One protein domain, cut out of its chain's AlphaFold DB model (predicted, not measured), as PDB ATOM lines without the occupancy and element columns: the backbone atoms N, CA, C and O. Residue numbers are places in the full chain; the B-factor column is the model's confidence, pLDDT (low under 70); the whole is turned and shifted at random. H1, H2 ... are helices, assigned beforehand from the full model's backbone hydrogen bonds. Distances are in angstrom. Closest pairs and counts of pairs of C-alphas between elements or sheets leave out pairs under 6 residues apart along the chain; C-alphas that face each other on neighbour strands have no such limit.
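What this domain is: This is residues 101 to 187 and 246 to 346 of the 349 residues of the protein "Hypothetical protein" of Hemiselmis andersenii (UniProt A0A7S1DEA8). One long, straight helix, H7, is the spine of a loose, branched frame: H5, H6 and the link of residues 268 to 282 make a small head at its beginning, and H8 packs on it towards its other end. H4 meets H7 there with its last residues, almost square to it, and leads away to a second arm, where H2 crosses the beginning of H4 at a slant and H1 packs on the first part of H2. The printed part has 188 residues with nine named helices, H1 to H9 in that order, and no named strand; the class is all helix. The whole is loose, with a radius of gyration of the C-alphas of 22.1 A and spans of 60 by 51 by 33 A.

How they stand to each other: Start at the hub, H7, residues 283 to 316, which touches four helices. H4, residues 164 to 185, touches H7 with residues 177 to 185 alone; look at the closest C-alphas, those of Gly 181 and Ala 305, 4.4 A apart. Their lines are only just about perpendicular, at 72 degrees. Residues 307 to 314 of H7 alone touch H8, residues 325 to 338, closest at the C-alphas of Leu 314 and Leu 332, 6.4 A, at a steep tilt of 44 degrees, the same way. H8 and H4 are close but not clearly touching, with the C-alphas of Arg 170 and Cys 333 at 6.7 A. At the other end of H7, residues 287 to 295 alone touch H5, residues 251 to 256, closest at the C-alphas of Ala 251 and Glu 291, 6.0 A, at a shallow tilt of 26 degrees, opposite ways. Residues 283 to 290 alone touch H6, residues 260 to 267, closest at the C-alphas of Leu 267 and Leu 290, 6.3 A. Now go back along H4 to find H2, residues 130 to 151, touching it with residues 142 to 149 alone; the closest C-alphas are those of Thr 142 and Arg 164, 6.3 A, at a shallow tilt of 34.9 degrees, only just short of steep. H2 touches H3, residues 157 to 161, at the C-alphas of Ile 146 and Asp 159, 7.0 A, their closest. H1, residues 105 to 119, touches residues 130 to 137 of H2 alone, closest at the C-alphas of Thr 105 and His 130, 5.6 A, and is apart from H7. H9, residues 341 to 346, touches no helix but is near H8, with the C-alphas of Leu 336 and Gln 344 at 6.2 A. Every O i to N i+4 pair is within hydrogen-bond range in H2, H4, H5, H6, H7 and H8; the counts are 9 of 11 in H1, 0 of 1 in H3 and 0 of 2 in H9, where the O i to N i+3 counts are 1 of 2 in H3 and 1 of 3 in H9.

Where its parts are: Find C-alpha 283 at (167.563, 163.558, 162.916); from there H7 runs 48.5 A to C-alpha 316 at (177.369, 173.432, 209.337). H2 measures 31.3 A, H4 30.9 A, H8 20.6 A and H1 20.3 A, the last beginning at C-alpha 105, (211.803, 158.723, 185.339). H6 measures 11.0 A, H9 9.3 A, H5 8.7 A and H3 8.5 A.

The domain as a whole: The C-alphas farthest apart are those of Lys 281 and Pro 340, 62.1 A. Residues 188 to 245 are not printed, and C-alphas 187 and 246 are 16.3 A apart across the cut. The link H6 to H7 is long. Residues 338 to 343, of which 341 to 343 belong to H9, stand free. Mean pLDDT of the printed part is 79.9; it is under 70 at 23 residues, among them 246 to 254 and 340 to 346.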
ATOM      1  N   GLU A 101     208.539 164.864 191.527       70.31
ATOM      2  CA  GLU A 101     209.874 164.502 192.022       70.31
ATOM      3  C   GLU A 101     209.938 163.088 192.622       70.31
ATOM      4  O   GLU A 101     211.006 162.482 192.650       70.31
ATOM      5  N   LYS A 102     208.807 162.536 193.076       75.81
ATOM      6  CA  LYS A 102     208.717 161.178 193.634       75.81
ATOM      7  C   LYS A 102     208.364 160.118 192.591       75.81
ATOM      8  O   LYS A 102     208.337 158.938 192.928       75.81
ATOM      9  N   GLN A 103     208.058 160.518 191.357       76.69
ATOM     10  CA  GLN A 103     207.741 159.577 190.288       76.69
ATOM     11  C   GLN A 103     209.003 159.015 189.643       76.69
ATOM     12  O   GLN A 103     210.044 159.671 189.572       76.69
ATOM     13  N   GLU A 104     208.889 157.796 189.127       80.88
ATOM     14  CA  GLU A 104     209.938 157.182 188.325       80.88
ATOM     15  C   GLU A 104     210.153 157.960 187.021       80.88
ATOM     16  O   GLU A 104     209.213 158.463 186.402       80.88
ATOM     17  N   THR A 105     211.405 158.025 186.570       78.81
ATOM     18  CA  THR A 105     211.803 158.723 185.339       78.81
ATOM     19  C   THR A 105     210.996 158.274 184.121       78.81
ATOM     20  O   THR A 105     210.643 159.095 183.280       78.81
ATOM     21  N   GLU A 106     210.681 156.982 184.023       76.88
ATOM     22  CA  GLU A 106     209.885 156.436 182.919       76.88
ATOM     23  C   GLU A 106     208.437 156.936 182.948       76.88
ATOM     24  O   GLU A 106     207.907 157.309 181.904       76.88
ATOM     25  N   ALA A 107     207.824 157.045 184.131       78.44
ATOM     26  CA  ALA A 107     206.477 157.593 184.279       78.44
ATOM     27  C   ALA A 107     206.422 159.073 183.862       78.44
ATOM     28  O   ALA A 107     205.522 159.473 183.123       78.44
ATOM     29  N   LEU A 108     207.428 159.867 184.251       79.06
ATOM     30  CA  LEU A 108     207.542 161.272 183.838       79.06
ATOM     31  C   LEU A 108     207.719 161.421 182.323       79.06
ATOM     32  O   LEU A 108     207.132 162.318 181.718       79.06
ATOM     33  N   ARG A 109     208.503 160.533 181.698       80.88
ATOM     34  CA  ARG A 109     208.671 160.511 180.239       80.88
ATOM     35  C   ARG A 109     207.363 160.207 179.527       80.88
ATOM     36  O   ARG A 109     207.044 160.888 178.561       80.88
ATOM     37  N   VAL A 110     206.608 159.216 180.003       79.88
ATOM     38  CA  VAL A 110     205.306 158.864 179.422       79.88
ATOM     39  C   VAL A 110     204.331 160.037 179.532       79.88
ATOM     40  O   VAL A 110     203.741 160.410 178.521       79.88
ATOM     41  N   GLU A 111     204.220 160.666 180.706       78.50
ATOM     42  CA  GLU A 111     203.337 161.827 180.914       78.50
ATOM     43  C   GLU A 111     203.693 162.985 179.965       78.50
ATOM     44  O   GLU A 111     202.825 163.518 179.273       78.50
ATOM     45  N   LEU A 112     204.979 163.347 179.871       81.50
ATOM     46  CA  LEU A 112     205.427 164.421 178.977       81.50
ATOM     47  C   LEU A 112     205.248 164.074 177.502       81.50
ATOM     48  O   LEU A 112     204.890 164.951 176.719       81.50
ATOM     49  N   GLN A 113     205.478 162.819 177.117       81.06
ATOM     50  CA  GLN A 113     205.296 162.379 175.740       81.06
ATOM     51  C   GLN A 113     203.821 162.441 175.327       81.06
ATOM     52  O   GLN A 113     203.528 162.907 174.230       81.06
ATOM     53  N   CYS A 114     202.899 162.053 176.212       75.81
ATOM     54  CA  CYS A 114     201.461 162.195 175.981       75.81
ATOM     55  C   CYS A 114     201.048 163.665 175.819       75.81
ATOM     56  O   CYS A 114     200.301 163.998 174.907       75.81
ATOM     57  N   ARG A 115     201.575 164.567 176.656       74.81
ATOM     58  CA  ARG A 115     201.241 166.002 176.597       74.81
ATOM     59  C   ARG A 115     201.918 166.752 175.456       74.81
ATOM     60  O   ARG A 115     201.437 167.806 175.050       74.81
ATOM     61  N   LYS A 116     203.026 166.234 174.925       72.81
ATOM     62  CA  LYS A 116     203.753 166.854 173.811       72.81
ATOM     63  C   LYS A 116     202.894 166.957 172.551       72.81
ATOM     64  O   LYS A 116     203.020 167.940 171.827       72.81
ATOM     65  N   GLU A 117     202.027 165.974 172.324       64.62
ATOM     66  CA  GLU A 117     201.083 165.949 171.198       64.62
ATOM     67  C   GLU A 117     199.909 166.924 171.397       64.62
ATOM     68  O   GLU A 117     199.371 167.436 170.419       64.62
ATOM     69  N   GLU A 118     199.540 167.225 172.645       64.50
ATOM     70  CA  GLU A 118     198.394 168.079 172.986       64.50
ATOM     71  C   GLU A 118     198.758 169.565 173.167       64.50
ATOM     72  O   GLU A 118     197.934 170.436 172.897       64.50
ATOM     73  N   GLU A 119     199.974 169.876 173.638       63.09
ATOM     74  CA  GLU A 119     200.330 171.219 174.134       63.09
ATOM     75  C   GLU A 119     201.606 171.830 173.525       63.09
ATOM     76  O   GLU A 119     202.117 172.815 174.058       63.09
ATOM     77  N   GLU A 120     202.139 171.265 172.434       61.75
ATOM     78  CA  GLU A 120     203.364 171.746 171.759       61.75
ATOM     79  C   GLU A 120     204.539 171.981 172.735       61.75
ATOM     80  O   GLU A 120     205.226 173.007 172.723       61.75
ATOM     81  N   LEU A 121     204.781 171.021 173.633       70.25
ATOM     82  CA  LEU A 121     205.864 171.131 174.609       70.25
ATOM     83  C   LEU A 121     207.236 171.112 173.912       70.25
ATOM     84  O   LEU A 121     207.668 170.089 173.372       70.25
ATOM     85  N   ASN A 122     207.975 172.222 174.010       69.44
ATOM     86  CA  ASN A 122     209.350 172.369 173.510       69.44
ATOM     87  C   ASN A 122     210.390 171.702 174.430       69.44
ATOM     88  O   ASN A 122     211.366 172.324 174.850       69.44
ATOM     89  N   ILE A 123     210.169 170.431 174.771       71.50
ATOM     90  CA  ILE A 123     211.108 169.613 175.541       71.50
ATOM     91  C   ILE A 123     211.500 168.365 174.755       71.50
ATOM     92  O   ILE A 123     210.674 167.644 174.180       71.50
ATOM     93  N   ASP A 124     212.806 168.110 174.752       79.44
ATOM     94  CA  ASP A 124     213.382 166.848 174.312       79.44
ATOM     95  C   ASP A 124     213.303 165.840 175.469       79.44
ATOM     96  O   ASP A 124     214.198 165.756 176.309       79.44
ATOM     97  N   VAL A 125     212.176 165.123 175.543       77.56
ATOM     98  CA  VAL A 125     211.840 164.168 176.618       77.56
ATOM     99  C   VAL A 125     212.885 163.049 176.740       77.56
ATOM    100  O   VAL A 125     213.134 162.549 177.838       77.56
ATOM    101  N   GLU A 126     213.540 162.676 175.638       77.88
ATOM    102  CA  GLU A 126     214.557 161.619 175.626       77.88
ATOM    103  C   GLU A 126     215.878 162.075 176.257       77.88
ATOM    104  O   GLU A 126     216.578 161.270 176.876       77.88
ATOM    105  N   LYS A 127     216.201 163.371 176.146       81.56
ATOM    106  CA  LYS A 127     217.446 163.964 176.663       81.56
ATOM    107  C   LYS A 127     217.286 164.709 177.987       81.56
ATOM    108  O   LYS A 127     218.290 165.088 178.587       81.56
ATOM    109  N   ALA A 128     216.056 164.938 178.438       83.38
ATOM    110  CA  ALA A 128     215.769 165.613 179.695       83.38
ATOM    111  C   ALA A 128     216.176 164.751 180.906       83.38
ATOM    112  O   ALA A 128     215.936 163.541 180.950       83.38
ATOM    113  N   ASP A 129     216.792 165.384 181.906       87.88
ATOM    114  CA  ASP A 129     217.071 164.750 183.195       87.88
ATOM    115  C   ASP A 129     215.789 164.632 184.040       87.88
ATOM    116  O   ASP A 129     214.800 165.334 183.822       87.88
ATOM    117  N   HIS A 130     215.791 163.732 185.027       84.31
ATOM    118  CA  HIS A 130     214.620 163.496 185.884       84.31
ATOM    119  C   HIS A 130     214.093 164.789 186.521       84.31
ATOM    120  O   HIS A 130     212.894 165.056 186.482       84.31
ATOM    121  N   LYS A 131     214.996 165.644 187.014       85.75
ATOM    122  CA  LYS A 131     214.642 166.901 187.678       85.75
ATOM    123  C   LYS A 131     213.955 167.896 186.738       85.75
ATOM    124  O   LYS A 131     212.981 168.534 187.144       85.75
ATOM    125  N   SER A 132     214.434 168.060 185.502       84.88
ATOM    126  CA  SER A 132     213.768 168.935 184.529       84.88
ATOM    127  C   SER A 132     212.408 168.380 184.118       84.88
ATOM    128  O   SER A 132     211.447 169.149 184.065       84.88
ATOM    129  N   MET A 133     212.288 167.062 183.928       84.88
ATOM    130  CA  MET A 133     211.007 166.428 183.618       84.88
ATOM    131  C   MET A 133     209.999 166.607 184.753       84.88
ATOM    132  O   MET A 133     208.891 167.085 184.515       84.88
ATOM    133  N   ALA A 134     210.405 166.330 185.995       83.50
ATOM    134  CA  ALA A 134     209.570 166.515 187.177       83.50
ATOM    135  C   ALA A 134     209.086 167.966 187.305       83.50
ATOM    136  O   ALA A 134     207.904 168.213 187.549       83.50
ATOM    137  N   LYS A 135     209.965 168.949 187.063       84.88
ATOM    138  CA  LYS A 135     209.604 170.374 187.090       84.88
ATOM    139  C   LYS A 135     208.526 170.724 186.060       84.88
ATOM    140  O   LYS A 135     207.619 171.500 186.358       84.88
ATOM    141  N   VAL A 136     208.625 170.172 184.854       84.50
ATOM    142  CA  VAL A 136     207.698 170.465 183.753       84.50
ATOM    143  C   VAL A 136     206.353 169.798 184.004       84.50
ATOM    144  O   VAL A 136     205.327 170.471 183.932       84.50
ATOM    145  N   VAL A 137     206.359 168.526 184.402       83.00
ATOM    146  CA  VAL A 137     205.152 167.786 184.795       83.00
ATOM    147  C   VAL A 137     204.437 168.491 185.954       83.00
ATOM    148  O   VAL A 137     203.240 168.759 185.866       83.00
ATOM    149  N   ASN A 138     205.164 168.911 186.996       81.88
ATOM    150  CA  ASN A 138     204.596 169.695 188.099       81.88
ATOM    151  C   ASN A 138     203.968 171.017 187.617       81.88
ATOM    152  O   ASN A 138     202.910 171.409 188.114       81.88
ATOM    153  N   SER A 139     204.579 171.701 186.644       82.81
ATOM    154  CA  SER A 139     204.030 172.934 186.064       82.81
ATOM    155  C   SER A 139     202.741 172.687 185.273       82.81
ATOM    156  O   SER A 139     201.795 173.467 185.399       82.81
ATOM    157  N   ILE A 140     202.693 171.617 184.472       81.94
ATOM    158  CA  ILE A 140     201.505 171.204 183.707       81.94
ATOM    159  C   ILE A 140     200.369 170.887 184.674       81.94
ATOM    160  O   ILE A 140     199.311 171.510 184.618       81.94
ATOM    161  N   TRP A 141     200.627 170.010 185.640       82.38
ATOM    162  CA  TRP A 141     199.636 169.617 186.632       82.38
ATOM    163  C   TRP A 141     199.131 170.804 187.457       82.38
ATOM    164  O   TRP A 141     197.930 170.935 187.658       82.38
ATOM    165  N   THR A 142     200.005 171.727 187.868       81.50
ATOM    166  CA  THR A 142     199.591 172.955 188.573       81.50
ATOM    167  C   THR A 142     198.641 173.803 187.723       81.50
ATOM    168  O   THR A 142     197.631 174.304 188.220       81.50
ATOM    169  N   ARG A 143     198.937 173.962 186.427       82.38
ATOM    170  CA  ARG A 143     198.074 174.702 185.497       82.38
ATOM    171  C   ARG A 143     196.719 174.013 185.327       82.38
ATOM    172  O   ARG A 143     195.706 174.708 185.380       82.38
ATOM    173  N   ASP A 144     196.698 172.692 185.189       81.62
ATOM    174  CA  ASP A 144     195.466 171.911 185.044       81.62
ATOM    175  C   ASP A 144     194.593 172.002 186.301       81.62
ATOM    176  O   ASP A 144     193.393 172.266 186.217       81.62
ATOM    177  N   GLN A 145     195.204 171.883 187.484       82.00
ATOM    178  CA  GLN A 145     194.515 172.034 188.766       82.00
ATOM    179  C   GLN A 145     193.861 173.419 188.900       82.00
ATOM    180  O   GLN A 145     192.701 173.537 189.296       82.00
ATOM    181  N   ILE A 146     194.574 174.481 188.512       84.00
ATOM    182  CA  ILE A 146     194.024 175.842 188.503       84.00
ATOM    183  C   ILE A 146     192.910 175.975 187.462       84.00
ATOM    184  O   ILE A 146     191.908 176.634 187.733       84.00
ATOM    185  N   ALA A 147     193.061 175.376 186.278       82.25
ATOM    186  CA  ALA A 147     192.042 175.414 185.234       82.25
ATOM    187  C   ALA A 147     190.728 174.769 185.704       82.25
ATOM    188  O   ALA A 147     189.667 175.357 185.498       82.25
ATOM    189  N   LEU A 148     190.797 173.637 186.412       82.00
ATOM    190  CA  LEU A 148     189.633 172.978 187.017       82.00
ATOM    191  C   LEU A 148     188.941 173.877 188.052       82.00
ATOM    192  O   LEU A 148     187.744 174.143 187.945       82.00
ATOM    193  N   LEU A 149     189.702 174.442 188.993       83.44
ATOM    194  CA  LEU A 149     189.162 175.379 189.987       83.44
ATOM    195  C   LEU A 149     188.570 176.646 189.329       83.44
ATOM    196  O   LEU A 149     187.576 177.203 189.806       83.44
ATOM    197  N   LYS A 150     189.148 177.117 188.215       85.44
ATOM    198  CA  LYS A 150     188.623 178.253 187.435       85.44
ATOM    199  C   LYS A 150     187.330 177.899 186.713       85.44
ATOM    200  O   LYS A 150     186.405 178.706 186.748       85.44
ATOM    201  N   GLN A 151     187.238 176.708 186.122       82.06
ATOM    202  CA  GLN A 151     186.023 176.221 185.461       82.06
ATOM    203  C   GLN A 151     184.825 176.223 186.420       82.06
ATOM    204  O   GLN A 151     183.699 176.482 186.002       82.06
ATOM    205  N   ARG A 152     185.063 175.981 187.714       80.06
ATOM    206  CA  ARG A 152     184.030 176.016 188.764       80.06
ATOM    207  C   ARG A 152     183.846 177.375 189.435       80.06
ATOM    208  O   ARG A 152     182.995 177.521 190.308       80.06
ATOM    209  N   GLY A 153     184.607 178.387 189.022       83.94
ATOM    210  CA  GLY A 153     184.493 179.750 189.539       83.94
ATOM    211  C   GLY A 153     185.030 179.933 190.962       83.94
ATOM    212  O   GLY A 153     184.620 180.876 191.639       83.94
ATOM    213  N   VAL A 154     185.931 179.058 191.424       86.50
ATOM    214  CA  VAL A 154     186.476 179.080 192.796       86.50
ATOM    215  C   VAL A 154     187.962 179.472 192.886       86.50
ATOM    216  O   VAL A 154     188.443 179.740 193.983       86.50
ATOM    217  N   ALA A 155     188.680 179.601 191.762       81.94
ATOM    218  CA  ALA A 155     190.105 179.979 191.742       81.94
ATOM    219  C   ALA A 155     190.413 181.488 191.620       81.94
ATOM    220  O   ALA A 155     189.619 182.291 191.115       81.94
ATOM    221  N   TRP A 156     191.634 181.867 192.015       73.31
ATOM    222  CA  TRP A 156     192.280 183.160 191.777       73.31
ATOM    223  C   TRP A 156     193.443 183.137 190.796       73.31
ATOM    224  O   TRP A 156     194.128 182.141 190.622       73.31
ATOM    225  N   ASP A 157     193.711 184.283 190.160       74.25
ATOM    226  CA  ASP A 157     194.951 184.460 189.395       74.25
ATOM    227  C   ASP A 157     196.187 184.389 190.299       74.25
ATOM    228  O   ASP A 157     197.259 183.973 189.857       74.25
ATOM    229  N   THR A 158     196.020 184.710 191.586       75.81
ATOM    230  CA  THR A 158     197.026 184.502 192.630       75.81
ATOM    231  C   THR A 158     197.260 183.027 192.950       75.81
ATOM    232  O   THR A 158     198.326 182.708 193.473       75.81
ATOM    233  N   ASP A 159     196.346 182.117 192.582       76.38
ATOM    234  CA  ASP A 159     196.492 180.680 192.858       76.38
ATOM    235  C   ASP A 159     197.664 180.049 192.095       76.38
ATOM    236  O   ASP A 159     198.204 179.035 192.524       76.38
ATOM    237  N   LYS A 160     198.153 180.707 191.033       74.94
ATOM    238  CA  LYS A 160     199.390 180.331 190.322       74.94
ATOM    239  C   LYS A 160     200.629 180.294 191.220       74.94
ATOM    240  O   LYS A 160     201.625 179.689 190.843       74.94
ATOM    241  N   LYS A 161     200.594 180.989 192.360       79.38
ATOM    242  CA  LYS A 161     201.705 181.057 193.320       79.38
ATOM    243  C   LYS A 161     201.548 180.081 194.485       79.38
ATOM    244  O   LYS A 161     202.427 180.037 195.341       79.38
ATOM    245  N   LEU A 162     200.437 179.349 194.560       80.38
ATOM    246  CA  LEU A 162     200.187 178.452 195.678       80.38
ATOM    247  C   LEU A 162     201.005 177.169 195.551       80.38
ATOM    248  O   LEU A 162     201.211 176.673 194.440       80.38
ATOM    249  N   PRO A 163     201.431 176.586 196.683       81.38
ATOM    250  CA  PRO A 163     201.998 175.250 196.682       81.38
ATOM    251  C   PRO A 163     200.990 174.245 196.126       81.38
ATOM    252  O   PRO A 163     199.805 174.285 196.466       81.38
ATOM    253  N   ARG A 164     201.466 173.273 195.346       77.62
ATOM    254  CA  ARG A 164     200.614 172.231 194.763       77.62
ATOM    255  C   ARG A 164     199.779 171.485 195.802       77.62
ATOM    256  O   ARG A 164     198.607 171.223 195.575       77.62
ATOM    257  N   ARG A 165     200.355 171.194 196.972       77.56
ATOM    258  CA  ARG A 165     199.634 170.559 198.085       77.56
ATOM    259  C   ARG A 165     198.405 171.363 198.523       77.56
ATOM    260  O   ARG A 165     197.395 170.784 198.915       77.56
ATOM    261  N   GLU A 166     198.476 172.689 198.460       81.50
ATOM    262  CA  GLU A 166     197.331 173.538 198.772       81.50
ATOM    263  C   GLU A 166     196.283 173.491 197.655       81.50
ATOM    264  O   GLU A 166     195.102 173.339 197.952       81.50
ATOM    265  N   LEU A 167     196.701 173.547 196.386       81.25
ATOM    266  CA  LEU A 167     195.796 173.396 195.234       81.25
ATOM    267  C   LEU A 167     195.069 172.049 195.251       81.25
ATOM    268  O   LEU A 167     193.865 171.990 195.037       81.25
ATOM    269  N   ALA A 168     195.795 170.989 195.583       79.31
ATOM    270  CA  ALA A 168     195.286 169.646 195.786       79.31
ATOM    271  C   ALA A 168     194.213 169.577 196.879       79.31
ATOM    272  O   ALA A 168     193.129 169.056 196.647       79.31
ATOM    273  N   SER A 169     194.490 170.167 198.046       81.00
ATOM    274  CA  SER A 169     193.529 170.208 199.156       81.00
ATOM    275  C   SER A 169     192.265 170.989 198.773       81.00
ATOM    276  O   SER A 169     191.157 170.620 199.156       81.00
ATOM    277  N   ARG A 170     192.414 172.068 197.990       86.25
ATOM    278  CA  ARG A 170     191.275 172.825 197.449       86.25
ATOM    279  C   ARG A 170     190.478 172.002 196.441       86.25
ATOM    280  O   ARG A 170     189.257 172.044 196.481       86.25
ATOM    281  N   LEU A 171     191.136 171.259 195.557       83.69
ATOM    282  CA  LEU A 171     190.449 170.386 194.606       83.69
ATOM    283  C   LEU A 171     189.655 169.288 195.307       83.69
ATOM    284  O   LEU A 171     188.483 169.136 194.999       83.69
ATOM    285  N   GLN A 172     190.235 168.623 196.306       82.50
ATOM    286  CA  GLN A 172     189.515 167.625 197.104       82.50
ATOM    287  C   GLN A 172     188.260 168.217 197.756       82.50
ATOM    288  O   GLN A 172     187.188 167.620 197.722       82.50
ATOM    289  N   LEU A 173     188.360 169.431 198.309       85.31
ATOM    290  CA  LEU A 173     187.195 170.120 198.862       85.31
ATOM    291  C   LEU A 173     186.155 170.460 197.784       85.31
ATOM    292  O   LEU A 173     184.958 170.314 198.018       85.31
ATOM    293  N   MET A 174     186.596 170.925 196.613       88.38
ATOM    294  CA  MET A 174     185.713 171.203 195.478       88.38
ATOM    295  C   MET A 174     184.974 169.934 195.039       88.38
ATOM    296  O   MET A 174     183.755 169.978 194.903       88.38
ATOM    297  N   GLU A 175     185.678 168.815 194.881       83.88
ATOM    298  CA  GLU A 175     185.113 167.511 194.511       83.88
ATOM    299  C   GLU A 175     184.127 167.004 195.574       83.88
ATOM    300  O   GLU A 175     183.047 166.517 195.243       83.88
ATOM    301  N   ALA A 176     184.429 167.190 196.863       81.69
ATOM    302  CA  ALA A 176     183.508 166.848 197.947       81.69
ATOM    303  C   ALA A 176     182.205 167.671 197.897       81.69
ATOM    304  O   ALA A 176     181.122 167.128 198.137       81.69
ATOM    305  N   ILE A 177     182.289 168.963 197.560       88.00
ATOM    306  CA  ILE A 177     181.111 169.825 197.366       88.00
ATOM    307  C   ILE A 177     180.332 169.400 196.118       88.00
ATOM    308  O   ILE A 177     179.106 169.321 196.178       88.00
ATOM    309  N   GLU A 178     181.014 169.107 195.006       84.44
ATOM    310  CA  GLU A 178     180.379 168.606 193.779       84.44
ATOM    311  C   GLU A 178     179.595 167.324 194.053       84.44
ATOM    312  O   GLU A 178     178.411 167.259 193.739       84.44
ATOM    313  N   ARG A 179     180.205 166.367 194.758       82.25
ATOM    314  CA  ARG A 179     179.575 165.103 195.154       82.25
ATOM    315  C   ARG A 179     178.294 165.319 195.963       82.25
ATOM    316  O   ARG A 179     177.273 164.693 195.690       82.25
ATOM    317  N   LYS A 180     178.310 166.244 196.929       83.81
ATOM    318  CA  LYS A 180     177.104 166.637 197.684       83.81
ATOM    319  C   LYS A 180     176.070 167.323 196.784       83.81
ATOM    320  O   LYS A 180     174.877 167.049 196.901       83.81
ATOM    321  N   GLY A 181     176.508 168.177 195.862       82.31
ATOM    322  CA  GLY A 181     175.645 168.778 194.846       82.31
ATOM    323  C   GLY A 181     174.946 167.725 193.981       82.31
ATOM    324  O   GLY A 181     173.734 167.789 193.785       82.31
ATOM    325  N   ASP A 182     175.670 166.704 193.533       78.62
ATOM    326  CA  ASP A 182     175.118 165.609 192.733       78.62
ATOM    327  C   ASP A 182     174.089 164.783 193.525       78.62
ATOM    328  O   ASP A 182     173.038 164.420 192.989       78.62
ATOM    329  N   VAL A 183     174.313 164.572 194.830       76.44
ATOM    330  CA  VAL A 183     173.308 163.962 195.722       76.44
ATOM    331  C   VAL A 183     172.030 164.806 195.764       76.44
ATOM    332  O   VAL A 183     170.939 164.247 195.641       76.44
ATOM    333  N   LEU A 184     172.129 166.136 195.872       75.94
ATOM    334  CA  LEU A 184     170.957 167.028 195.829       75.94
ATOM    335  C   LEU A 184     170.221 166.955 194.483       75.94
ATOM    336  O   LEU A 184     168.992 167.012 194.441       75.94
ATOM    337  N   MET A 185     170.953 166.797 193.379       73.31
ATOM    338  CA  MET A 185     170.363 166.676 192.043       73.31
ATOM    339  C   MET A 185     169.691 165.325 191.777       73.31
ATOM    340  O   MET A 185     168.863 165.245 190.870       73.31
ATOM    341  N   SER A 186     169.989 164.280 192.560       68.69
ATOM    342  CA  SER A 186     169.354 162.958 192.415       68.69
ATOM    343  C   SER A 186     167.829 162.978 192.610       68.69
ATOM    344  O   SER A 186     167.138 162.045 192.204       68.69
ATOM    345  N   GLY A 187     167.279 164.049 193.199       55.53
ATOM    346  CA  GLY A 187     165.842 164.335 193.243       55.53
ATOM    347  C   GLY A 187     165.016 163.473 194.204       55.53
ATOM    348  O   GLY A 187     163.851 163.786 194.437       55.53
ATOM    349  N   ARG A 246     173.608 150.108 187.470       36.50
ATOM    350  CA  ARG A 246     172.931 151.160 186.687       36.50
ATOM    351  C   ARG A 246     174.012 151.901 185.901       36.50
ATOM    352  O   ARG A 246     174.880 152.527 186.492       36.50
ATOM    353  N   HIS A 247     174.011 151.745 184.580       33.94
ATOM    354  CA  HIS A 247     174.878 152.526 183.703       33.94
ATOM    355  C   HIS A 247     174.490 154.001 183.843       33.94
ATOM    356  O   HIS A 247     173.305 154.319 183.731       33.94
ATOM    357  N   SER A 248     175.455 154.887 184.083       44.44
ATOM    358  CA  SER A 248     175.287 156.302 183.770       44.44
ATOM    359  C   SER A 248     174.918 156.387 182.289       44.44
ATOM    360  O   SER A 248     175.679 155.984 181.410       44.44
ATOM    361  N   VAL A 249     173.685 156.792 182.000       44.41
ATOM    362  CA  VAL A 249     173.214 156.911 180.622       44.41
ATOM    363  C   VAL A 249     173.610 158.310 180.163       44.41
ATOM    364  O   VAL A 249     173.202 159.298 180.774       44.41
ATOM    365  N   SER A 250     174.464 158.412 179.141       56.72
ATOM    366  CA  SER A 250     174.790 159.720 178.568       56.72
ATOM    367  C   SER A 250     173.501 160.376 178.059       56.72
ATOM    368  O   SER A 250     172.567 159.681 177.644       56.72
ATOM    369  N   ALA A 251     173.438 161.712 178.068       63.06
ATOM    370  CA  ALA A 251     172.313 162.428 177.464       63.06
ATOM    371  C   ALA A 251     172.077 161.928 176.031       63.06
ATOM    372  O   ALA A 251     170.943 161.647 175.654       63.06
ATOM    373  N   ARG A 252     173.166 161.688 175.291       69.06
ATOM    374  CA  ARG A 252     173.149 161.106 173.953       69.06
ATOM    375  C   ARG A 252     172.488 159.730 173.886       69.06
ATOM    376  O   ARG A 252     171.605 159.551 173.062       69.06
ATOM    377  N   ASN A 253     172.815 158.801 174.783       64.69
ATOM    378  CA  ASN A 253     172.210 157.464 174.799       64.69
ATOM    379  C   ASN A 253     170.688 157.533 175.018       64.69
ATOM    380  O   ASN A 253     169.940 156.807 174.375       64.69
ATOM    381  N   VAL A 254     170.211 158.436 175.888       67.06
ATOM    382  CA  VAL A 254     168.762 158.651 176.073       67.06
ATOM    383  C   VAL A 254     168.133 159.278 174.828       67.06
ATOM    384  O   VAL A 254     167.027 158.919 174.436       67.06
ATOM    385  N   ILE A 255     168.828 160.230 174.211       75.00
ATOM    386  CA  ILE A 255     168.364 160.969 173.033       75.00
ATOM    387  C   ILE A 255     168.290 160.061 171.797       75.00
ATOM    388  O   ILE A 255     167.330 160.154 171.033       75.00
ATOM    389  N   GLU A 256     169.252 159.156 171.620       77.00
ATOM    390  CA  GLU A 256     169.297 158.187 170.520       77.00
ATOM    391  C   GLU A 256     168.103 157.220 170.555       77.00
ATOM    392  O   GLU A 256     167.583 156.838 169.504       77.00
ATOM    393  N   GLU A 257     167.596 156.886 171.746       79.06
ATOM    394  CA  GLU A 257     166.400 156.048 171.911       79.06
ATOM    395  C   GLU A 257     165.097 156.756 171.496       79.06
ATOM    396  O   GLU A 257     164.092 156.093 171.220       79.06
ATOM    397  N   LEU A 258     165.089 158.091 171.404       78.06
ATOM    398  CA  LEU A 258     163.890 158.849 171.050       78.06
ATOM    399  C   LEU A 258     163.544 158.689 169.565       78.06
ATOM    400  O   LEU A 258     164.382 158.735 168.660       78.06
ATOM    401  N   THR A 259     162.259 158.558 169.262       82.31
ATOM    402  CA  THR A 259     161.769 158.596 167.883       82.31
ATOM    403  C   THR A 259     161.863 160.006 167.304       82.31
ATOM    404  O   THR A 259     161.981 161.012 168.006       82.31
ATOM    405  N   MET A 260     161.746 160.116 165.977       81.44
ATOM    406  CA  MET A 260     161.864 161.421 165.333       81.44
ATOM    407  C   MET A 260     160.751 162.410 165.731       81.44
ATOM    408  O   MET A 260     160.968 163.624 165.761       81.44
ATOM    409  N   GLY A 261     159.559 161.890 166.040       80.62
ATOM    410  CA  GLY A 261     158.455 162.683 166.575       80.62
ATOM    411  C   GLY A 261     158.743 163.185 167.989       80.62
ATOM    412  O   GLY A 261     158.534 164.366 168.263       80.62
ATOM    413  N   GLU A 262     159.282 162.318 168.846       84.69
ATOM    414  CA  GLU A 262     159.624 162.638 170.237       84.69
ATOM    415  C   GLU A 262     160.760 163.659 170.321       84.69
ATOM    416  O   GLU A 262     160.603 164.663 171.004       84.69
ATOM    417  N   LEU A 263     161.840 163.499 169.548       84.25
ATOM    418  CA  LEU A 263     162.937 164.481 169.480       84.25
ATOM    419  C   LEU A 263     162.430 165.890 169.154       84.25
ATOM    420  O   LEU A 263     162.818 166.876 169.781       84.25
ATOM    421  N   ARG A 264     161.508 165.994 168.188       85.44
ATOM    422  CA  ARG A 264     160.893 167.275 167.828       85.44
ATOM    423  C   ARG A 264     160.030 167.826 168.961       85.44
ATOM    424  O   ARG A 264     160.047 169.030 169.181       85.44
ATOM    425  N   GLN A 265     159.256 166.985 169.642       86.88
ATOM    426  CA  GLN A 265     158.435 167.419 170.776       86.88
ATOM    427  C   GLN A 265     159.299 167.915 171.937       86.88
ATOM    428  O   GLN A 265     158.988 168.959 172.503       86.88
ATOM    429  N   GLN A 266     160.405 167.227 172.227       82.62
ATOM    430  CA  GLN A 266     161.342 167.605 173.282       82.62
ATOM    431  C   GLN A 266     162.003 168.957 173.017       82.62
ATOM    432  O   GLN A 266     162.019 169.815 173.894       82.62
ATOM    433  N   LEU A 267     162.454 169.199 171.784       86.56
ATOM    434  CA  LEU A 267     163.016 170.493 171.380       86.56
ATOM    435  C   LEU A 267     161.994 171.637 171.391       86.56
ATOM    436  O   LEU A 267     162.372 172.796 171.515       86.56
ATOM    437  N   LEU A 268     160.701 171.328 171.261       89.06
ATOM    438  CA  LEU A 268     159.618 172.314 171.292       89.06
ATOM    439  C   LEU A 268     159.057 172.555 172.697       89.06
ATOM    440  O   LEU A 268     158.051 173.259 172.832       89.06
ATOM    441  N   LEU A 269     159.668 171.988 173.741       83.88
ATOM    442  CA  LEU A 269     159.268 172.304 175.103       83.88
ATOM    443  C   LEU A 269     159.505 173.800 175.399       83.88
ATOM    444  O   LEU A 269     160.561 174.333 175.054       83.88
ATOM    445  N   PRO A 270     158.559 174.491 176.071       81.81
ATOM    446  CA  PRO A 270     158.613 175.947 176.232       81.81
ATOM    447  C   PRO A 270     159.874 176.474 176.924       81.81
ATOM    448  O   PRO A 270     160.300 177.589 176.641       81.81
ATOM    449  N   HIS A 271     160.478 175.686 177.815       79.94
ATOM    450  CA  HIS A 271     161.657 176.100 178.576       79.94
ATOM    451  C   HIS A 271     162.921 176.248 177.716       79.94
ATOM    452  O   HIS A 271     163.831 176.968 178.113       79.94
ATOM    453  N   TRP A 272     162.958 175.642 176.524       84.56
ATOM    454  CA  TRP A 272     164.043 175.856 175.563       84.56
ATOM    455  C   TRP A 272     163.897 177.156 174.768       84.56
ATOM    456  O   TRP A 272     164.859 177.606 174.154       84.56
ATOM    457  N   GLY A 273     162.699 177.755 174.737       83.94
ATOM    458  CA  GLY A 273     162.439 178.985 173.984       83.94
ATOM    459  C   GLY A 273     162.591 178.850 172.462       83.94
ATOM    460  O   GLY A 273     162.666 179.860 171.765       83.94
ATOM    461  N   LEU A 274     162.643 177.625 171.926       87.94
ATOM    462  CA  LEU A 274     162.808 177.380 170.494       87.94
ATOM    463  C   LEU A 274     161.482 177.514 169.739       87.94
ATOM    464  O   LEU A 274     160.465 176.921 170.103       87.94
ATOM    465  N   SER A 275     161.504 178.242 168.619       87.19
ATOM    466  CA  SER A 275     160.394 178.225 167.660       87.19
ATOM    467  C   SER A 275     160.500 177.024 166.711       87.19
ATOM    468  O   SER A 275     161.574 176.450 166.514       87.19
ATOM    469  N   LYS A 276     159.383 176.656 166.067       86.81
ATOM    470  CA  LYS A 276     159.326 175.528 165.115       86.81
ATOM    471  C   LYS A 276     160.319 175.645 163.960       86.81
ATOM    472  O   LYS A 276     160.734 174.608 163.447       86.81
ATOM    473  N   ASP A 277     160.685 176.865 163.585       86.69
ATOM    474  CA  ASP A 277     161.578 177.144 162.459       86.69
ATOM    475  C   ASP A 277     163.056 176.946 162.818       86.69
ATOM    476  O   ASP A 277     163.875 176.698 161.936       86.69
ATOM    477  N   HIS A 278     163.392 176.976 164.113       87.12
ATOM    478  CA  HIS A 278     164.743 176.721 164.613       87.12
ATOM    479  C   HIS A 278     165.047 175.229 164.804       87.12
ATOM    480  O   HIS A 278     166.202 174.865 165.003       87.12
ATOM    481  N   VAL A 279     164.036 174.354 164.748       88.19
ATOM    482  CA  VAL A 279     164.233 172.908 164.908       88.19
ATOM    483  C   VAL A 279     164.724 172.309 163.583       88.19
ATOM    484  O   VAL A 279     163.968 172.326 162.603       88.19
ATOM    485  N   PRO A 280     165.939 171.721 163.525       90.19
ATOM    486  CA  PRO A 280     166.490 171.155 162.295       90.19
ATOM    487  C   PRO A 280     165.572 170.097 161.678       90.19
ATOM    488  O   PRO A 280     164.727 169.515 162.354       90.19
ATOM    489  N   LYS A 281     165.696 169.819 160.377       86.75
ATOM    490  CA  LYS A 281     164.885 168.771 159.721       86.75
ATOM    491  C   LYS A 281     165.486 167.377 159.878       86.75
ATOM    492  O   LYS A 281     164.728 166.413 159.981       86.75
ATOM    493  N   LYS A 282     166.818 167.286 159.876       91.31
ATOM    494  CA  LYS A 282     167.560 166.032 160.010       91.31
ATOM    495  C   LYS A 282     167.513 165.537 161.452       91.31
ATOM    496  O   LYS A 282     167.398 166.330 162.382       91.31
ATOM    497  N   ARG A 283     167.585 164.217 161.610       87.12
ATOM    498  CA  ARG A 283     167.563 163.558 162.916       87.12
ATOM    499  C   ARG A 283     168.823 163.876 163.719       87.12
ATOM    500  O   ARG A 283     168.683 164.421 164.801       87.12
ATOM    501  N   ASN A 284     170.000 163.641 163.143       87.94
ATOM    502  CA  ASN A 284     171.284 163.860 163.816       87.94
ATOM    503  C   ASN A 284     171.414 165.306 164.325       87.94
ATOM    504  O   ASN A 284     171.641 165.518 165.505       87.94
ATOM    505  N   ASP A 285     171.110 166.302 163.484       89.25
ATOM    506  CA  ASP A 285     171.143 167.716 163.889       89.25
ATOM    507  C   ASP A 285     170.176 168.038 165.056       89.25
ATOM    508  O   ASP A 285     170.415 168.966 165.826       89.25
ATOM    509  N   ARG A 286     169.057 167.306 165.189       87.38
ATOM    510  CA  ARG A 286     168.137 167.441 166.335       87.38
ATOM    511  C   ARG A 286     168.680 166.758 167.582       87.38
ATOM    512  O   ARG A 286     168.481 167.293 168.666       87.38
ATOM    513  N   GLU A 287     169.307 165.594 167.430       86.50
ATOM    514  CA  GLU A 287     169.964 164.882 168.528       86.50
ATOM    515  C   GLU A 287     171.084 165.749 169.109       86.50
ATOM    516  O   GLU A 287     171.061 166.026 170.303       86.50
ATOM    517  N   ASP A 288     171.959 166.297 168.262       87.81
ATOM    518  CA  ASP A 288     173.060 167.169 168.686       87.81
ATOM    519  C   ASP A 288     172.547 168.476 169.328       87.81
ATOM    520  O   ASP A 288     173.081 168.935 170.340       87.81
ATOM    521  N   LEU A 289     171.478 169.078 168.783       89.00
ATOM    522  CA  LEU A 289     170.863 170.269 169.382       89.00
ATOM    523  C   LEU A 289     170.255 169.966 170.757       89.00
ATOM    524  O   LEU A 289     170.430 170.750 171.689       89.00
ATOM    525  N   LEU A 290     169.535 168.849 170.887       83.94
ATOM    526  CA  LEU A 290     168.916 168.453 172.150       83.94
ATOM    527  C   LEU A 290     169.979 168.083 173.185       83.94
ATOM    528  O   LEU A 290     169.868 168.496 174.334       83.94
ATOM    529  N   GLU A 291     171.028 167.372 172.774       84.06
ATOM    530  CA  GLU A 291     172.167 167.022 173.620       84.06
ATOM    531  C   GLU A 291     172.837 168.283 174.161       84.06
ATOM    532  O   GLU A 291     173.041 168.406 175.368       84.06
ATOM    533  N   LYS A 292     173.098 169.268 173.293       85.81
ATOM    534  CA  LYS A 292     173.664 170.554 173.703       85.81
ATOM    535  C   LYS A 292     172.783 171.274 174.728       85.81
ATOM    536  O   LYS A 292     173.293 171.707 175.756       85.81
ATOM    537  N   LEU A 293     171.478 171.386 174.474       83.06
ATOM    538  CA  LEU A 293     170.544 172.064 175.384       83.06
ATOM    539  C   LEU A 293     170.445 171.366 176.744       83.06
ATOM    540  O   LEU A 293     170.474 172.024 177.783       83.06
ATOM    541  N   VAL A 294     170.364 170.034 176.737       79.44
ATOM    542  CA  VAL A 294     170.336 169.226 177.959       79.44
ATOM    543  C   VAL A 294     171.642 169.384 178.732       79.44
ATOM    544  O   VAL A 294     171.594 169.608 179.937       79.44
ATOM    545  N   ASN A 295     172.797 169.343 178.064       78.75
ATOM    546  CA  ASN A 295     174.095 169.530 178.712       78.75
ATOM    547  C   ASN A 295     174.240 170.935 179.318       78.75
ATOM    548  O   ASN A 295     174.662 171.058 180.463       78.75
ATOM    549  N   GLU A 296     173.821 171.988 178.608       81.69
ATOM    550  CA  GLU A 296     173.832 173.361 179.136       81.69
ATOM    551  C   GLU A 296     172.923 173.520 180.367       81.69
ATOM    552  O   GLU A 296     173.276 174.208 181.328       81.69
ATOM    553  N   GLU A 297     171.747 172.892 180.363       77.88
ATOM    554  CA  GLU A 297     170.830 172.898 181.505       77.88
ATOM    555  C   GLU A 297     171.379 172.089 182.687       77.88
ATOM    556  O   GLU A 297     171.314 172.539 183.834       77.88
ATOM    557  N   LEU A 298     171.972 170.923 182.422       76.06
ATOM    558  CA  LEU A 298     172.658 170.124 183.435       76.06
ATOM    559  C   LEU A 298     173.816 170.905 184.063       76.06
ATOM    560  O   LEU A 298     173.948 170.901 185.284       76.06
ATOM    561  N   ASP A 299     174.608 171.628 183.273       76.62
ATOM    562  CA  ASP A 299     175.703 172.461 183.779       76.62
ATOM    563  C   ASP A 299     175.196 173.613 184.660       76.62
ATOM    564  O   ASP A 299     175.772 173.892 185.718       76.62
ATOM    565  N   LYS A 300     174.077 174.253 184.290       78.94
ATOM    566  CA  LYS A 300     173.425 175.265 185.141       78.94
ATOM    567  C   LYS A 300     172.976 174.665 186.470       78.94
ATOM    568  O   LYS A 300     173.257 175.241 187.522       78.94
ATOM    569  N   ARG A 301     172.322 173.501 186.442       74.06
ATOM    570  CA  ARG A 301     171.868 172.803 187.655       74.06
ATOM    571  C   ARG A 301     173.029 172.369 188.531       74.06
ATOM    572  O   ARG A 301     172.970 172.609 189.729       74.06
ATOM    573  N   LYS A 302     174.102 171.837 187.941       79.75
ATOM    574  CA  LYS A 302     175.352 171.514 188.645       79.75
ATOM    575  C   LYS A 302     175.916 172.734 189.358       79.75
ATOM    576  O   LYS A 302     176.275 172.649 190.526       79.75
ATOM    577  N   SER A 303     175.934 173.887 188.690       83.50
ATOM    578  CA  SER A 303     176.396 175.136 189.302       83.50
ATOM    579  C   SER A 303     175.541 175.552 190.506       83.50
ATOM    580  O   SER A 303     176.097 175.930 191.537       83.50
ATOM    581  N   VAL A 304     174.211 175.440 190.401       84.25
ATOM    582  CA  VAL A 304     173.271 175.738 191.500       84.25
ATOM    583  C   VAL A 304     173.405 174.724 192.640       84.25
ATOM    584  O   VAL A 304     173.455 175.110 193.802       84.25
ATOM    585  N   ALA A 305     173.498 173.435 192.325       84.25
ATOM    586  CA  ALA A 305     173.646 172.370 193.308       84.25
ATOM    587  C   ALA A 305     174.969 172.485 194.075       84.25
ATOM    588  O   ALA A 305     174.987 172.318 195.292       84.25
ATOM    589  N   PHE A 306     176.050 172.859 193.383       87.75
ATOM    590  CA  PHE A 306     177.322 173.205 194.009       87.75
ATOM    591  C   PHE A 306     177.168 174.377 194.985       87.75
ATOM    592  O   PHE A 306     177.677 174.315 196.100       87.75
ATOM    593  N   ASP A 307     176.456 175.440 194.591       89.75
ATOM    594  CA  ASP A 307     176.225 176.596 195.466       89.75
ATOM    595  C   ASP A 307     175.437 176.225 196.724       89.75
ATOM    596  O   ASP A 307     175.822 176.636 197.818       89.75
ATOM    597  N   LEU A 308     174.391 175.406 196.582       88.62
ATOM    598  CA  LEU A 308     173.597 174.905 197.706       88.62
ATOM    599  C   LEU A 308     174.421 174.005 198.631       88.62
ATOM    600  O   LEU A 308     174.351 174.145 199.851       88.62
ATOM    601  N   ALA A 309     175.223 173.097 198.070       89.06
ATOM    602  CA  ALA A 309     176.111 172.237 198.845       89.06
ATOM    603  C   ALA A 309     177.174 173.053 199.600       89.06
ATOM    604  O   ALA A 309     177.408 172.808 200.784       89.06
ATOM    605  N   LEU A 310     177.761 174.068 198.956       92.12
ATOM    606  CA  LEU A 310     178.706 174.988 199.589       92.12
ATOM    607  C   LEU A 310     178.052 175.769 200.739       92.12
ATOM    608  O   LEU A 310     178.641 175.870 201.813       92.12
ATOM    609  N   ASP A 311     176.837 176.289 200.550       91.75
ATOM    610  CA  ASP A 311     176.106 177.009 201.602       91.75
ATOM    611  C   ASP A 311     175.737 176.107 202.779       91.75
ATOM    612  O   ASP A 311     175.841 176.527 203.936       91.75
ATOM    613  N   ASN A 312     175.367 174.855 202.504       88.50
ATOM    614  CA  ASN A 312     175.112 173.853 203.535       88.50
ATOM    615  C   ASN A 312     176.373 173.569 204.359       88.50
ATOM    616  O   ASN A 312     176.305 173.573 205.588       88.50
ATOM    617  N   MET A 313     177.523 173.386 203.702       89.50
ATOM    618  CA  MET A 313     178.798 173.175 204.396       89.50
ATOM    619  C   MET A 313     179.219 174.405 205.201       89.50
ATOM    620  O   MET A 313     179.614 174.282 206.353       89.50
ATOM    621  N   LEU A 314     179.107 175.614 204.650       91.31
ATOM    622  CA  LEU A 314     179.413 176.831 205.409       91.31
ATOM    623  C   LEU A 314     178.527 176.951 206.652       91.31
ATOM    624  O   LEU A 314     179.029 177.252 207.735       91.31
ATOM    625  N   SER A 315     177.236 176.654 206.513       89.69
ATOM    626  CA  SER A 315     176.279 176.711 207.619       89.69
ATOM    627  C   SER A 315     176.584 175.680 208.707       89.69
ATOM    628  O   SER A 315     176.472 176.011 209.887       89.69
ATOM    629  N   SER A 316     177.015 174.463 208.350       85.81
ATOM    630  CA  SER A 316     177.369 173.432 209.337       85.81
ATOM    631  C   SER A 316     178.604 173.802 210.165       85.81
ATOM    632  O   SER A 316     178.661 173.472 211.348       85.81
ATOM    633  N   TYR A 317     179.539 174.564 209.588       88.06
ATOM    634  CA  TYR A 317     180.691 175.132 210.296       88.06
ATOM    635  C   TYR A 317     180.415 176.500 210.948       88.06
ATOM    636  O   TYR A 317     181.325 177.109 211.512       88.06
ATOM    637  N   GLY A 318     179.182 177.021 210.880       89.38
ATOM    638  CA  GLY A 318     178.831 178.337 211.431       89.38
ATOM    639  C   GLY A 318     179.506 179.515 210.713       89.38
ATOM    640  O   GLY A 318     179.697 180.580 211.301       89.38
ATOM    641  N   LEU A 319     179.892 179.331 209.451       92.38
ATOM    642  CA  LEU A 319     180.552 180.334 208.622       92.38
ATOM    643  C   LEU A 319     179.525 181.152 207.829       92.38
ATOM    644  O   LEU A 319     178.467 180.663 207.435       92.38
ATOM    645  N   ALA A 320     179.859 182.411 207.542       91.00
ATOM    646  CA  ALA A 320     179.010 183.267 206.720       91.00
ATOM    647  C   ALA A 320     178.876 182.712 205.290       91.00
ATOM    648  O   ALA A 320     179.878 182.371 204.656       91.00
ATOM    649  N   ASN A 321     177.655 182.728 204.756       90.56
ATOM    650  CA  ASN A 321     177.285 182.262 203.414       90.56
ATOM    651  C   ASN A 321     176.995 183.409 202.425       90.56
ATOM    652  O   ASN A 321     176.503 183.184 201.329       90.56
ATOM    653  N   ASN A 322     177.303 184.656 202.782       90.19
ATOM    654  CA  ASN A 322     177.087 185.804 201.898       90.19
ATOM    655  C   ASN A 322     178.250 185.982 200.912       90.19
ATOM    656  O   ASN A 322     179.380 185.596 201.213       90.19
ATOM    657  N   GLY A 323     178.006 186.622 199.768       89.50
ATOM    658  CA  GLY A 323     179.043 187.042 198.816       89.50
ATOM    659  C   GLY A 323     179.334 186.058 197.667       89.50
ATOM    660  O   GLY A 323     178.679 185.019 197.535       89.50
ATOM    661  N   PRO A 324     180.306 186.390 196.798       91.19
ATOM    662  CA  PRO A 324     180.653 185.587 195.626       91.19
ATOM    663  C   PRO A 324     181.018 184.135 195.977       91.19
ATOM    664  O   PRO A 324     181.697 183.887 196.974       91.19
ATOM    665  N   LYS A 325     180.632 183.177 195.112       91.31
ATOM    666  CA  LYS A 325     180.916 181.723 195.233       91.31
ATOM    667  C   LYS A 325     182.352 181.431 195.667       91.31
ATOM    668  O   LYS A 325     182.609 180.671 196.592       91.31
ATOM    669  N   ARG A 326     183.288 182.112 195.029       89.94
ATOM    670  CA  ARG A 326     184.718 182.025 195.295       89.94
ATOM    671  C   ARG A 326     185.115 182.416 196.719       89.94
ATOM    672  O   ARG A 326     185.915 181.732 197.340       89.94
ATOM    673  N   GLU A 327     184.586 183.519 197.241       91.88
ATOM    674  CA  GLU A 327     184.910 183.984 198.596       91.88
ATOM    675  C   GLU A 327     184.303 183.068 199.657       91.88
ATOM    676  O   GLU A 327     184.930 182.808 200.681       91.88
ATOM    677  N   ARG A 328     183.094 182.559 199.386       93.62
ATOM    678  CA  ARG A 328     182.429 181.519 200.180       93.62
ATOM    679  C   ARG A 328     183.289 180.256 200.245       93.62
ATOM    680  O   ARG A 328     183.593 179.772 201.330       93.62
ATOM    681  N   PHE A 329     183.772 179.786 199.098       93.38
ATOM    682  CA  PHE A 329     184.660 178.630 199.015       93.38
ATOM    683  C   PHE A 329     185.992 178.847 199.752       93.38
ATOM    684  O   PHE A 329     186.444 177.980 200.497       93.38
ATOM    685  N   MET A 330     186.603 180.026 199.604       90.81
ATOM    686  CA  MET A 330     187.856 180.355 200.291       90.81
ATOM    687  C   MET A 330     187.700 180.428 201.810       90.81
ATOM    688  O   MET A 330     188.565 179.930 202.523       90.81
ATOM    689  N   ARG A 331     186.578 180.955 202.312       92.75
ATOM    690  CA  ARG A 331     186.251 180.917 203.747       92.75
ATOM    691  C   ARG A 331     186.250 179.495 204.294       92.75
ATOM    692  O   ARG A 331     186.817 179.256 205.356       92.75
ATOM    693  N   LEU A 332     185.650 178.560 203.558       91.31
ATOM    694  CA  LEU A 332     185.653 177.151 203.939       91.31
ATOM    695  C   LEU A 332     187.074 176.569 203.909       91.31
ATOM    696  O   LEU A 332     187.489 175.927 204.871       91.31
ATOM    697  N   CYS A 333     187.850 176.855 202.858       89.94
ATOM    698  CA  CYS A 333     189.251 176.432 202.767       89.94
ATOM    699  C   CYS A 333     190.080 176.914 203.963       89.94
ATOM    700  O   CYS A 333     190.821 176.134 204.561       89.94
ATOM    701  N   ASP A 334     189.974 178.197 204.304       90.12
ATOM    702  CA  ASP A 334     190.772 178.802 205.365       90.12
ATOM    703  C   ASP A 334     190.346 178.296 206.746       90.12
ATOM    704  O   ASP A 334     191.208 177.998 207.573       90.12
ATOM    705  N   HIS A 335     189.045 178.080 206.969       89.56
ATOM    706  CA  HIS A 335     188.554 177.438 208.188       89.56
ATOM    707  C   HIS A 335     189.154 176.036 208.369       89.56
ATOM    708  O   HIS A 335     189.755 175.751 209.407       89.56
ATOM    709  N   LEU A 336     189.086 175.191 207.336       85.69
ATOM    710  CA  LEU A 336     189.598 173.818 207.399       85.69
ATOM    711  C   LEU A 336     191.117 173.763 207.635       85.69
ATOM    712  O   LEU A 336     191.593 172.889 208.355       85.69
ATOM    713  N   LYS A 337     191.888 174.729 207.118       83.31
ATOM    714  CA  LYS A 337     193.332 174.835 207.411       83.31
ATOM    715  C   LYS A 337     193.626 175.116 208.886       83.31
ATOM    716  O   LYS A 337     194.665 174.684 209.381       83.31
ATOM    717  N   THR A 338     192.750 175.851 209.571       80.31
ATOM    718  CA  THR A 338     192.944 176.238 210.980       80.31
ATOM    719  C   THR A 338     192.516 175.170 211.980       80.31
ATOM    720  O   THR A 338     192.902 175.249 213.147       80.31
ATOM    721  N   LEU A 339     191.765 174.152 211.545       74.25
ATOM    722  CA  LEU A 339     191.401 173.037 212.411       74.25
ATOM    723  C   LEU A 339     192.667 172.279 212.857       74.25
ATOM    724  O   LEU A 339     193.591 172.093 212.062       74.25
ATOM    725  N   PRO A 340     192.753 171.828 214.121       65.25
ATOM    726  CA  PRO A 340     193.850 170.972 214.560       65.25
ATOM    727  C   PRO A 340     193.862 169.684 213.724       65.25
ATOM    728  O   PRO A 340     192.805 169.180 213.365       65.25
ATOM    729  N   LYS A 341     195.041 169.118 213.427       53.06
ATOM    730  CA  LYS A 341     195.207 167.959 212.515       53.06
ATOM    731  C   LYS A 341     194.300 166.748 212.819       53.06
ATOM    732  O   LYS A 341     194.018 165.974 211.916       53.06
ATOM    733  N   GLY A 342     193.819 166.601 214.058       46.88
ATOM    734  CA  GLY A 342     192.820 165.591 214.439       46.88
ATOM    735  C   GLY A 342     191.377 165.911 214.013       46.88
ATOM    736  O   GLY A 342     190.628 164.993 213.719       46.88
ATOM    737  N   ALA A 343     191.011 167.192 213.914       47.75
ATOM    738  CA  ALA A 343     189.720 167.683 213.413       47.75
ATOM    739  C   ALA A 343     189.755 168.026 211.909       47.75
ATOM    740  O   ALA A 343     188.712 168.102 211.268       47.75
ATOM    741  N   GLN A 344     190.943 168.180 211.308       44.53
ATOM    742  CA  GLN A 344     191.092 168.271 209.847       44.53
ATOM    743  C   GLN A 344     190.591 167.004 209.157       44.53
ATOM    744  O   GLN A 344     189.971 167.093 208.106       44.53
ATOM    745  N   HIS A 345     190.770 165.839 209.783       42.81
ATOM    746  CA  HIS A 345     190.170 164.603 209.301       42.81
ATOM    747  C   HIS A 345     188.650 164.567 209.454       42.81
ATOM    748  O   HIS A 345     188.048 163.773 208.763       42.81
ATOM    749  N   GLU A 346     187.993 165.398 210.263       41.56
ATOM    750  CA  GLU A 346     186.520 165.455 210.289       41.56
ATOM    751  C   GLU A 346     185.951 166.348 209.167       41.56
ATOM    752  O   GLU A 346     184.782 166.207 208.816       41.56
TER     753      GLU A 346